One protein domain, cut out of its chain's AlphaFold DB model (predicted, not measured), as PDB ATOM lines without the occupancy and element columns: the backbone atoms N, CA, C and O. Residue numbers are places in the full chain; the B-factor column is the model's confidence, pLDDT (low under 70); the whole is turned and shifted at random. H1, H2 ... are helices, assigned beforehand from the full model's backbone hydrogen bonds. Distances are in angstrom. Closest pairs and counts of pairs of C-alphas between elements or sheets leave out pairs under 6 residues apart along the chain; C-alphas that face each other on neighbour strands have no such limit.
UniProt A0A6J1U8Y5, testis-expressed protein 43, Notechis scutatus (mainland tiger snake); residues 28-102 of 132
ATOM      1  N   GLY A  28     -41.141  -6.173   2.776       57.50
ATOM      2  CA  GLY A  28     -39.865  -6.844   3.049       57.50
ATOM      3  C   GLY A  28     -39.452  -7.912   2.026       57.50
ATOM      4  O   GLY A  28     -38.459  -8.603   2.246       57.50
ATOM      5  N   PHE A  29     -40.170  -8.065   0.908       55.06
ATOM      6  CA  PHE A  29     -39.795  -9.014  -0.147       55.06
ATOM      7  C   PHE A  29     -38.698  -8.440  -1.041       55.06
ATOM      8  O   PHE A  29     -38.796  -7.299  -1.483       55.06
ATOM      9  N   ILE A  30     -37.665  -9.238  -1.327       57.38
ATOM     10  CA  ILE A  30     -36.578  -8.863  -2.237       57.38
ATOM     11  C   ILE A  30     -37.136  -8.839  -3.663       57.38
ATOM     12  O   ILE A  30     -37.551  -9.877  -4.185       57.38
ATOM     13  N   HIS A  31     -37.123  -7.674  -4.309       56.09
ATOM     14  CA  HIS A  31     -37.440  -7.588  -5.729       56.09
ATOM     15  C   HIS A  31     -36.290  -8.158  -6.561       56.09
ATOM     16  O   HIS A  31     -35.293  -7.492  -6.842       56.09
ATOM     17  N   CYS A  32     -36.432  -9.415  -6.975       56.31
ATOM     18  CA  CYS A  32     -35.534 -10.039  -7.939       56.31
ATOM     19  C   CYS A  32     -35.993  -9.686  -9.363       56.31
ATOM     20  O   CYS A  32     -36.832 -10.383  -9.934       56.31
ATOM     21  N   HIS A  33     -35.464  -8.607  -9.941       63.19
ATOM     22  CA  HIS A  33     -35.671  -8.277 -11.356       63.19
ATOM     23  C   HIS A  33     -34.627  -8.987 -12.223       63.19
ATOM     24  O   HIS A  33     -33.435  -8.863 -11.948       63.19
ATOM     25  N   LEU A  34     -35.038  -9.684 -13.291       65.38
ATOM     26  CA  LEU A  34     -34.062 -10.152 -14.286       65.38
ATOM     27  C   LEU A  34     -33.624  -8.976 -15.162       65.38
ATOM     28  O   LEU A  34     -34.492  -8.256 -15.659       65.38
ATOM     29  N   PRO A  35     -32.319  -8.780 -15.406       68.94
ATOM     30  CA  PRO A  35     -31.839  -7.664 -16.208       68.94
ATOM     31  C   PRO A  35     -32.423  -7.718 -17.624       68.94
ATOM     32  O   PRO A  35     -32.282  -8.709 -18.338       68.94
ATOM     33  N   ARG A  36     -33.074  -6.627 -18.040       77.94
ATOM     34  CA  ARG A  36     -33.583  -6.447 -19.403       77.94
ATOM     35  C   ARG A  36     -32.663  -5.505 -20.164       77.94
ATOM     36  O   ARG A  36     -32.232  -4.498 -19.607       77.94
ATOM     37  N   PHE A  37     -32.393  -5.830 -21.424       83.31
ATOM     38  CA  PHE A  37     -31.569  -5.016 -22.311       83.31
ATOM     39  C   PHE A  37     -32.411  -4.325 -23.388       83.31
ATOM     40  O   PHE A  37     -33.446  -4.850 -23.810       83.31
ATOM     41  N   SER A  38     -31.965  -3.153 -23.831       85.94
ATOM     42  CA  SER A  38     -32.547  -2.429 -24.960       85.94
ATOM     43  C   SER A  38     -32.269  -3.113 -26.300       85.94
ATOM     44  O   SER A  38     -31.440  -4.022 -26.427       85.94
ATOM     45  N   CYS A  39     -32.891  -2.587 -27.353       87.75
ATOM     46  CA  CYS A  39     -32.453  -2.839 -28.722       87.75
ATOM     47  C   CYS A  39     -31.001  -2.372 -28.928       87.75
ATOM     48  O   CYS A  39     -30.563  -1.394 -28.314       87.75
ATOM     49  N   LYS A  40     -30.269  -3.060 -29.812       89.94
ATOM     50  CA  LYS A  40     -28.874  -2.734 -30.136       89.94
ATOM     51  C   LYS A  40     -28.791  -1.358 -30.795       89.94
ATOM     52  O   LYS A  40     -29.493  -1.102 -31.771       89.94
ATOM     53  N   HIS A  41     -27.908  -0.496 -30.301       87.44
ATOM     54  CA  HIS A  41     -27.730   0.860 -30.814       87.44
ATOM     55  C   HIS A  41     -26.276   1.119 -31.224       87.44
ATOM     56  O   HIS A  41     -25.342   0.786 -30.501       87.44
ATOM     57  N   GLY A  42     -26.061   1.731 -32.392       87.19
ATOM     58  CA  GLY A  42     -24.723   1.894 -32.979       87.19
ATOM     59  C   GLY A  42     -23.737   2.698 -32.125       87.19
ATOM     60  O   GLY A  42     -22.541   2.417 -32.175       87.19
ATOM     61  N   MET A  43     -24.241   3.639 -31.320       89.62
ATOM     62  CA  MET A  43     -23.433   4.510 -30.458       89.62
ATOM     63  C   MET A  43     -23.116   3.905 -29.084       89.62
ATOM     64  O   MET A  43     -22.294   4.454 -28.353       89.62
ATOM     65  N   ILE A  44     -23.764   2.797 -28.707       85.75
ATOM     66  CA  ILE A  44     -23.568   2.179 -27.395       85.75
ATOM     67  C   ILE A  44     -22.322   1.274 -27.429       85.75
ATOM     68  O   ILE A  44     -22.182   0.458 -28.347       85.75
ATOM     69  N   PRO A  45     -21.423   1.359 -26.427       85.62
ATOM     70  CA  PRO A  45     -20.268   0.472 -26.317       85.62
ATOM     71  C   PRO A  45     -20.648  -1.015 -26.249       85.62
ATOM     72  O   PRO A  45     -21.697  -1.391 -25.729       85.62
ATOM     73  N   GLN A  46     -19.761  -1.894 -26.725       85.50
ATOM     74  CA  GLN A  46     -19.985  -3.345 -26.641       85.50
ATOM     75  C   GLN A  46     -20.016  -3.855 -25.199       85.50
ATOM     76  O   GLN A  46     -20.790  -4.754 -24.881       85.50
ATOM     77  N   LEU A  47     -19.155  -3.306 -24.349       82.88
ATOM     78  CA  LEU A  47     -19.038  -3.699 -22.960       82.88
ATOM     79  C   LEU A  47     -18.649  -2.476 -22.147       82.88
ATOM     80  O   LEU A  47     -17.618  -1.859 -22.408       82.88
ATOM     81  N   TYR A  48     -19.453  -2.143 -21.148       83.25
ATOM     82  CA  TYR A  48     -19.069  -1.130 -20.175       83.25
ATOM     83  C   TYR A  48     -19.617  -1.483 -18.800       83.25
ATOM     84  O   TYR A  48     -20.799  -1.791 -18.612       83.25
ATOM     85  N   VAL A  49     -18.707  -1.437 -17.838       77.25
ATOM     86  CA  VAL A  49     -18.950  -1.645 -16.417       77.25
ATOM     87  C   VAL A  49     -18.552  -0.350 -15.726       77.25
ATOM     88  O   VAL A  49     -17.581   0.289 -16.124       77.25
ATOM     89  N   MET A  50     -19.303   0.051 -14.703       78.94
ATOM     90  CA  MET A  50     -18.989   1.282 -13.981       78.94
ATOM     91  C   MET A  50     -17.566   1.221 -13.386       78.94
ATOM     92  O   MET A  50     -17.229   0.203 -12.773       78.94
ATOM     93  N   PRO A  51     -16.752   2.289 -13.497       74.75
ATOM     94  CA  PRO A  51     -15.353   2.276 -13.060       74.75
ATOM     95  C   PRO A  51     -15.158   1.866 -11.596       74.75
ATOM     96  O   PRO A  51     -14.292   1.056 -11.299       74.75
ATOM     97  N   TRP A  52     -16.030   2.313 -10.687       72.88
ATOM     98  CA  TRP A  52     -15.958   1.962  -9.262       72.88
ATOM     99  C   TRP A  52     -16.192   0.470  -8.971       72.88
ATOM    100  O   TRP A  52     -15.788  -0.009  -7.918       72.88
ATOM    101  N   LYS A  53     -16.822  -0.287  -9.883       71.50
ATOM    102  CA  LYS A  53     -16.924  -1.755  -9.771       71.50
ATOM    103  C   LYS A  53     -15.643  -2.457 -10.217       71.50
ATOM    104  O   LYS A  53     -15.367  -3.575  -9.781       71.50
ATOM    105  N   GLN A  54     -14.897  -1.835 -11.126       69.38
ATOM    106  CA  GLN A  54     -13.621  -2.349 -11.618       69.38
ATOM    107  C   GLN A  54     -12.484  -2.007 -10.646       69.38
ATOM    108  O   GLN A  54     -11.657  -2.868 -10.360       69.38
ATOM    109  N   ASP A  55     -12.504  -0.796 -10.086       67.56
ATOM    110  CA  ASP A  55     -11.445  -0.202  -9.263       67.56
ATOM    111  C   ASP A  55     -11.654  -0.397  -7.747       67.56
ATOM    112  O   ASP A  55     -11.410   0.477  -6.918       67.56
ATOM    113  N   MET A  56     -12.154  -1.569  -7.346       70.31
ATOM    114  CA  MET A  56     -12.200  -1.916  -5.924       70.31
ATOM    115  C   MET A  56     -10.806  -2.372  -5.486       70.31
ATOM    116  O   MET A  56     -10.304  -3.374  -5.996       70.31
ATOM    117  N   LYS A  57     -10.220  -1.692  -4.486       76.81
ATOM    118  CA  LYS A  57      -8.852  -1.906  -3.951       76.81
ATOM    119  C   LYS A  57      -8.494  -3.370  -3.614       76.81
ATOM    120  O   LYS A  57      -7.318  -3.699  -3.522       76.81
ATOM    121  N   TYR A  58      -9.481  -4.263  -3.494       77.06
ATOM    122  CA  TYR A  58      -9.298  -5.698  -3.233       77.06
ATOM    123  C   TYR A  58     -10.137  -6.615  -4.138       77.06
ATOM    124  O   TYR A  58     -10.424  -7.753  -3.774       77.06
ATOM    125  N   ARG A  59     -10.531  -6.149  -5.332       79.81
ATOM    126  CA  ARG A  59     -11.381  -6.913  -6.261       79.81
ATOM    127  C   ARG A  59     -10.840  -8.315  -6.533       79.81
ATOM    128  O   ARG A  59     -11.596  -9.276  -6.478       79.81
ATOM    129  N   ALA A  60      -9.541  -8.430  -6.798       82.44
ATOM    130  CA  ALA A  60      -8.904  -9.711  -7.087       82.44
ATOM    131  C   ALA A  60      -9.012 -10.696  -5.909       82.44
ATOM    132  O   ALA A  60      -9.344 -11.856  -6.123       82.44
ATOM    133  N   LEU A  61      -8.810 -10.223  -4.674       85.88
ATOM    134  CA  LEU A  61      -8.949 -11.050  -3.470       85.88
ATOM    135  C   LEU A  61     -10.402 -11.474  -3.241       85.88
ATOM    136  O   LEU A  61     -10.662 -12.624  -2.913       85.88
ATOM    137  N   HIS A  62     -11.363 -10.576  -3.467       81.44
ATOM    138  CA  HIS A  62     -12.781 -10.920  -3.352       81.44
ATOM    139  C   HIS A  62     -13.215 -11.964  -4.385       81.44
ATOM    140  O   HIS A  62     -13.988 -12.853  -4.045       81.44
ATOM    141  N   LEU A  63     -12.706 -11.883  -5.620       82.50
ATOM    142  CA  LEU A  63     -12.969 -12.893  -6.648       82.50
ATOM    143  C   LEU A  63     -12.358 -14.248  -6.271       82.50
ATOM    144  O   LEU A  63     -13.053 -15.251  -6.339       82.50
ATOM    145  N   GLN A  64     -11.110 -14.266  -5.789       87.50
ATOM    146  CA  GLN A  64     -10.445 -15.482  -5.298       87.50
ATOM    147  C   GLN A  64     -11.242 -16.150  -4.169       87.50
ATOM    148  O   GLN A  64     -11.477 -17.353  -4.205       87.50
ATOM    149  N   HIS A  65     -11.695 -15.371  -3.183       87.50
ATOM    150  CA  HIS A  65     -12.502 -15.899  -2.082       87.50
ATOM    151  C   HIS A  65     -13.881 -16.376  -2.548       87.50
ATOM    152  O   HIS A  65     -14.368 -17.390  -2.064       87.50
ATOM    153  N   ALA A  66     -14.520 -15.666  -3.482       84.06
ATOM    154  CA  ALA A  66     -15.804 -16.090  -4.027       84.06
ATOM    155  C   ALA A  66     -15.676 -17.427  -4.772       84.06
ATOM    156  O   ALA A  66     -16.470 -18.329  -4.521       84.06
ATOM    157  N   ASP A  67     -14.635 -17.584  -5.591       84.75
ATOM    158  CA  ASP A  67     -14.362 -18.829  -6.312       84.75
ATOM    159  C   ASP A  67     -14.073 -19.996  -5.345       84.75
ATOM    160  O   ASP A  67     -14.559 -21.101  -5.561       84.75
ATOM    161  N   GLN A  68     -13.353 -19.751  -4.241       90.25
ATOM    162  CA  GLN A  68     -13.106 -20.758  -3.193       90.25
ATOM    163  C   GLN A  68     -14.381 -21.228  -2.481       90.25
ATOM    164  O   GLN A  68     -14.456 -22.377  -2.056       90.25
ATOM    165  N   VAL A  69     -15.364 -20.342  -2.324       90.06
ATOM    166  CA  VAL A  69     -16.651 -20.642  -1.673       90.06
ATOM    167  C   VAL A  69     -17.689 -21.117  -2.706       90.06
ATOM    168  O   VAL A  69     -18.863 -21.259  -2.384       90.06
ATOM    169  N   GLU A  70     -17.272 -21.342  -3.960       81.25
ATOM    170  CA  GLU A  70     -18.146 -21.664  -5.099       81.25
ATOM    171  C   GLU A  70     -19.290 -20.651  -5.285       81.25
ATOM    172  O   GLU A  70     -20.330 -20.925  -5.890       81.25
ATOM    173  N   LEU A  71     -19.096 -19.431  -4.779       75.44
ATOM    174  CA  LEU A  71     -20.008 -18.331  -5.012       75.44
ATOM    175  C   LEU A  71     -19.800 -17.848  -6.436       75.44
ATOM    176  O   LEU A  71     -18.697 -17.485  -6.842       75.44
ATOM    177  N   TYR A  72     -20.892 -17.801  -7.195       65.75
ATOM    178  CA  TYR A  72     -20.885 -17.283  -8.554       65.75
ATOM    179  C   TYR A  72     -20.424 -15.814  -8.568       65.75
ATOM    180  O   TYR A  72     -21.191 -14.889  -8.307       65.75
ATOM    181  N   SER A  73     -19.144 -15.610  -8.873       62.69
ATOM    182  CA  SER A  73     -18.450 -14.316  -8.853       62.69
ATOM    183  C   SER A  73     -18.503 -13.590 -10.205       62.69
ATOM    184  O   SER A  73     -18.181 -12.407 -10.327       62.69
ATOM    185  N   ARG A  74     -18.926 -14.308 -11.251       57.09
ATOM    186  CA  ARG A  74     -18.775 -13.942 -12.662       57.09
ATOM    187  C   ARG A  74     -20.042 -13.332 -13.258       57.09
ATOM    188  O   ARG A  74     -20.380 -13.632 -14.402       57.09
ATOM    189  N   ALA A  75     -20.772 -12.523 -12.494       55.53
ATOM    190  CA  ALA A  75     -22.047 -11.985 -12.948       55.53
ATOM    191  C   ALA A  75     -21.891 -11.185 -14.253       55.53
ATOM    192  O   ALA A  75     -21.437 -10.041 -14.278       55.53
ATOM    193  N   ARG A  76     -22.351 -11.789 -15.357       50.12
ATOM    194  CA  ARG A  76     -22.581 -11.140 -16.661       50.12
ATOM    195  C   ARG A  76     -23.564  -9.969 -16.548       50.12
ATOM    196  O   ARG A  76     -23.644  -9.122 -17.427       50.12
ATOM    197  N   GLU A  77     -24.290  -9.919 -15.441       54.50
ATOM    198  CA  GLU A  77     -25.269  -8.899 -15.121       54.50
ATOM    199  C   GLU A  77     -24.638  -7.560 -14.723       54.50
ATOM    200  O   GLU A  77     -25.338  -6.562 -14.728       54.50
ATOM    201  N   ASP A  78     -23.340  -7.466 -14.421       61.84
ATOM    202  CA  ASP A  78     -22.750  -6.209 -13.929       61.84
ATOM    203  C   ASP A  78     -22.587  -5.102 -14.974       61.84
ATOM    204  O   ASP A  78     -22.363  -3.936 -14.620       61.84
ATOM    205  N   THR A  79     -22.697  -5.453 -16.250       70.38
ATOM    206  CA  THR A  79     -22.454  -4.548 -17.368       70.38
ATOM    207  C   THR A  79     -23.665  -3.649 -17.583       70.38
ATOM    208  O   THR A  79     -24.777  -4.136 -17.788       70.38
ATOM    209  N   LEU A  80     -23.456  -2.330 -17.566       79.06
ATOM    210  CA  LEU A  80     -24.495  -1.366 -17.939       79.06
ATOM    211  C   LEU A  80     -24.816  -1.478 -19.429       79.06
ATOM    212  O   LEU A  80     -25.967  -1.319 -19.814       79.06
ATOM    213  N   PHE A  81     -23.808  -1.792 -20.242       83.06
ATOM    214  CA  PHE A  81     -23.973  -2.018 -21.667       83.06
ATOM    215  C   PHE A  81     -23.381  -3.375 -22.055       83.06
ATOM    216  O   PHE A  81     -22.231  -3.662 -21.708       83.06
ATOM    217  N   LEU A  82     -24.166  -4.195 -22.756       82.69
ATOM    218  CA  LEU A  82     -23.779  -5.508 -23.275       82.69
ATOM    219  C   LEU A  82     -24.164  -5.597 -24.752       82.69
ATOM    220  O   LEU A  82     -25.316  -5.376 -25.107       82.69
ATOM    221  N   GLU A  83     -23.204  -5.923 -25.613       85.56
ATOM    222  CA  GLU A  83     -23.403  -6.070 -27.062       85.56
ATOM    223  C   GLU A  83     -24.112  -4.878 -27.728       85.56
ATOM    224  O   GLU A  83     -24.917  -5.054 -28.647       85.56
ATOM    225  N   LYS A  84     -23.775  -3.654 -27.304       87.31
ATOM    226  CA  LYS A  84     -24.398  -2.405 -27.772       87.31
ATOM    227  C   LYS A  84     -25.857  -2.210 -27.332       87.31
ATOM    228  O   LYS A  84     -26.578  -1.423 -27.943       87.31
ATOM    229  N   SER A  85     -26.287  -2.908 -26.291       85.50
ATOM    230  CA  SER A  85     -27.583  -2.711 -25.645       85.50
ATOM    231  C   SER A  85     -27.399  -2.201 -24.222       85.50
ATOM    232  O   SER A  85     -26.501  -2.656 -23.516       85.50
ATOM    233  N   GLU A  86     -28.260  -1.289 -23.781       86.75
ATOM    234  CA  GLU A  86     -28.281  -0.772 -22.409       86.75
ATOM    235  C   GLU A  86     -29.119  -1.650 -21.485       86.75
ATOM    236  O   GLU A  86     -30.164  -2.164 -21.877       86.75
ATOM    237  N   ARG A  87     -28.653  -1.838 -20.250       82.75
ATOM    238  CA  ARG A  87     -29.356  -2.572 -19.197       82.75
ATOM    239  C   ARG A  87     -30.327  -1.638 -18.482       82.75
ATOM    240  O   ARG A  87     -29.915  -0.618 -17.936       82.75
ATOM    241  N   HIS A  88     -31.597  -2.015 -18.414       79.50
ATOM    242  CA  HIS A  88     -32.606  -1.270 -17.666       79.50
ATOM    243  C   HIS A  88     -32.448  -1.488 -16.151       79.50
ATOM    244  O   HIS A  88     -32.240  -2.613 -15.696       79.50
ATOM    245  N   CYS A  89     -32.601  -0.417 -15.363       65.12
ATOM    246  CA  CYS A  89     -32.505  -0.449 -13.894       65.12
ATOM    247  C   CYS A  89     -33.618  -1.273 -13.226       65.12
ATOM    248  O   CYS A  89     -33.420  -1.809 -12.139       65.12
ATOM    249  N   HIS A  90     -34.766  -1.401 -13.896       67.19
ATOM    250  CA  HIS A  90     -35.887  -2.234 -13.477       67.19
ATOM    251  C   HIS A  90     -36.218  -3.188 -14.614       67.19
ATOM    252  O   HIS A  90     -36.861  -2.832 -15.604       67.19
ATOM    253  N   GLY A  91     -35.687  -4.397 -14.493       68.56
ATOM    254  CA  GLY A  91     -36.035  -5.496 -15.369       68.56
ATOM    255  C   GLY A  91     -37.470  -5.977 -15.173       68.56
ATOM    256  O   GLY A  91     -38.262  -5.389 -14.432       68.56
ATOM    257  N   GLU A  92     -37.817  -7.082 -15.824       66.19
ATOM    258  CA  GLU A  92     -39.130  -7.681 -15.593       66.19
ATOM    259  C   GLU A  92     -39.201  -8.309 -14.199       66.19
ATOM    260  O   GLU A  92     -38.227  -8.878 -13.701       66.19
ATOM    261  N   ASP A  93     -40.361  -8.173 -13.556       71.56
ATOM    262  CA  ASP A  93     -40.630  -8.825 -12.279       71.56
ATOM    263  C   ASP A  93     -40.618 -10.349 -12.462       71.56
ATOM    264  O   ASP A  93     -41.205 -10.875 -13.415       71.56
ATOM    265  N   ARG A  94     -39.969 -11.065 -11.538       67.62
ATOM    266  CA  ARG A  94     -39.877 -12.528 -11.561       67.62
ATOM    267  C   ARG A  94     -41.260 -13.166 -11.628       67.62
ATOM    268  O   ARG A  94     -41.430 -14.139 -12.351       67.62
ATOM    269  N   THR A  95     -42.249 -12.612 -10.925       71.50
ATOM    270  CA  THR A  95     -43.625 -13.138 -10.941       71.50
ATOM    271  C   THR A  95     -44.223 -13.114 -12.352       71.50
ATOM    272  O   THR A  95     -44.762 -14.117 -12.816       71.50
ATOM    273  N   LYS A  96     -44.037 -12.005 -13.077       74.50
ATOM    274  CA  LYS A  96     -44.488 -11.822 -14.464       74.50
ATOM    275  C   LYS A  96     -43.703 -12.696 -15.437       74.50
ATOM    276  O   LYS A  96     -44.271 -13.200 -16.397       74.50
ATOM    277  N   LEU A  97     -42.412 -12.908 -15.193       67.19
ATOM    278  CA  LEU A  97     -41.587 -13.803 -16.006       67.19
ATOM    279  C   LEU A  97     -41.975 -15.268 -15.841       67.19
ATOM    280  O   LEU A  97     -42.064 -15.975 -16.835       67.19
ATOM    281  N   MET A  98     -42.263 -15.715 -14.618       65.38
ATOM    282  CA  MET A  98     -42.738 -17.081 -14.365       65.38
ATOM    283  C   MET A  98     -44.089 -17.366 -15.030       65.38
ATOM    284  O   MET A  98     -44.404 -18.522 -15.271       65.38
ATOM    285  N   GLN A  99     -44.873 -16.329 -15.346       74.88
ATOM    286  CA  GLN A  99     -46.092 -16.457 -16.151       74.88
ATOM    287  C   GLN A  99     -45.809 -16.511 -17.662       74.88
ATOM    288  O   GLN A  99     -46.598 -17.087 -18.404       74.88
ATOM    289  N   LYS A 100     -44.714 -15.895 -18.133       71.44
ATOM    290  CA  LYS A 100     -44.317 -15.880 -19.553       71.44
ATOM    291  C   LYS A 100     -43.532 -17.121 -19.964       71.44
ATOM    292  O   LYS A 100     -43.663 -17.573 -21.096       71.44
ATOM    293  N   VAL A 101     -42.676 -17.614 -19.073       63.56
ATOM    294  CA  VAL A 101     -41.847 -18.796 -19.304       63.56
ATOM    295  C   VAL A 101     -42.698 -20.026 -18.998       63.56
ATOM    296  O   VAL A 101     -43.177 -20.144 -17.869       63.56
ATOM    297  N   PRO A 102     -42.899 -20.945 -19.955       62.59
ATOM    298  CA  PRO A 102     -43.572 -22.203 -19.667       62.59
ATOM    299  C   PRO A 102     -42.807 -22.945 -18.560       62.59
ATOM    300  O   PRO A 102     -41.622 -23.231 -18.710       62.59
TER     301      PRO A 102
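This is residues 28 to 102 of the 132 residues of the protein "testis-expressed protein 43" of Notechis scutatus (mainland tiger snake) (UniProt A0A6J1U8Y5). With little regular structure, this is a loose, open frame of loops, with H2, the longest helix, and short H1 at one end and H3 at the other. Long stretches between them, residues 28 to 50 and 69 to 93, are tied by short pairings. The printed part has 75 residues, three named helices in the order H1, H2, H3 and no named strand; it is all helix, though named elements hold only 21 residues. It is loose, with a radius of gyration of the C-alphas of 15.2 A and spans of 39 by 37 by 24 A.

Start at H2, residues 59 to 68; it and H1, residues 51 to 54, meet only through their tight link. H3, residues 94 to 100, is apart from both. Every O i to N i+4 pair is within hydrogen-bond range in H2 and H3; H1 is too short for one. Residues 47 to 48 pair antiparallel with 81 to 82.

Find C-alpha 59 at (-11.381, -6.913, -6.261); H2 runs 14.3 A from there. H1 spans 5.1 A. H3 spans 9.7 A, ending at C-alpha 100, (-44.317, -15.880, -19.553).

The farthest C-alphas, Lys 57 and Pro 102, are 43.2 A apart. The printed part has no cut; H2 to H3 is a long link. Look for pLDDT under 70 in 26 residues, among them 28 to 35.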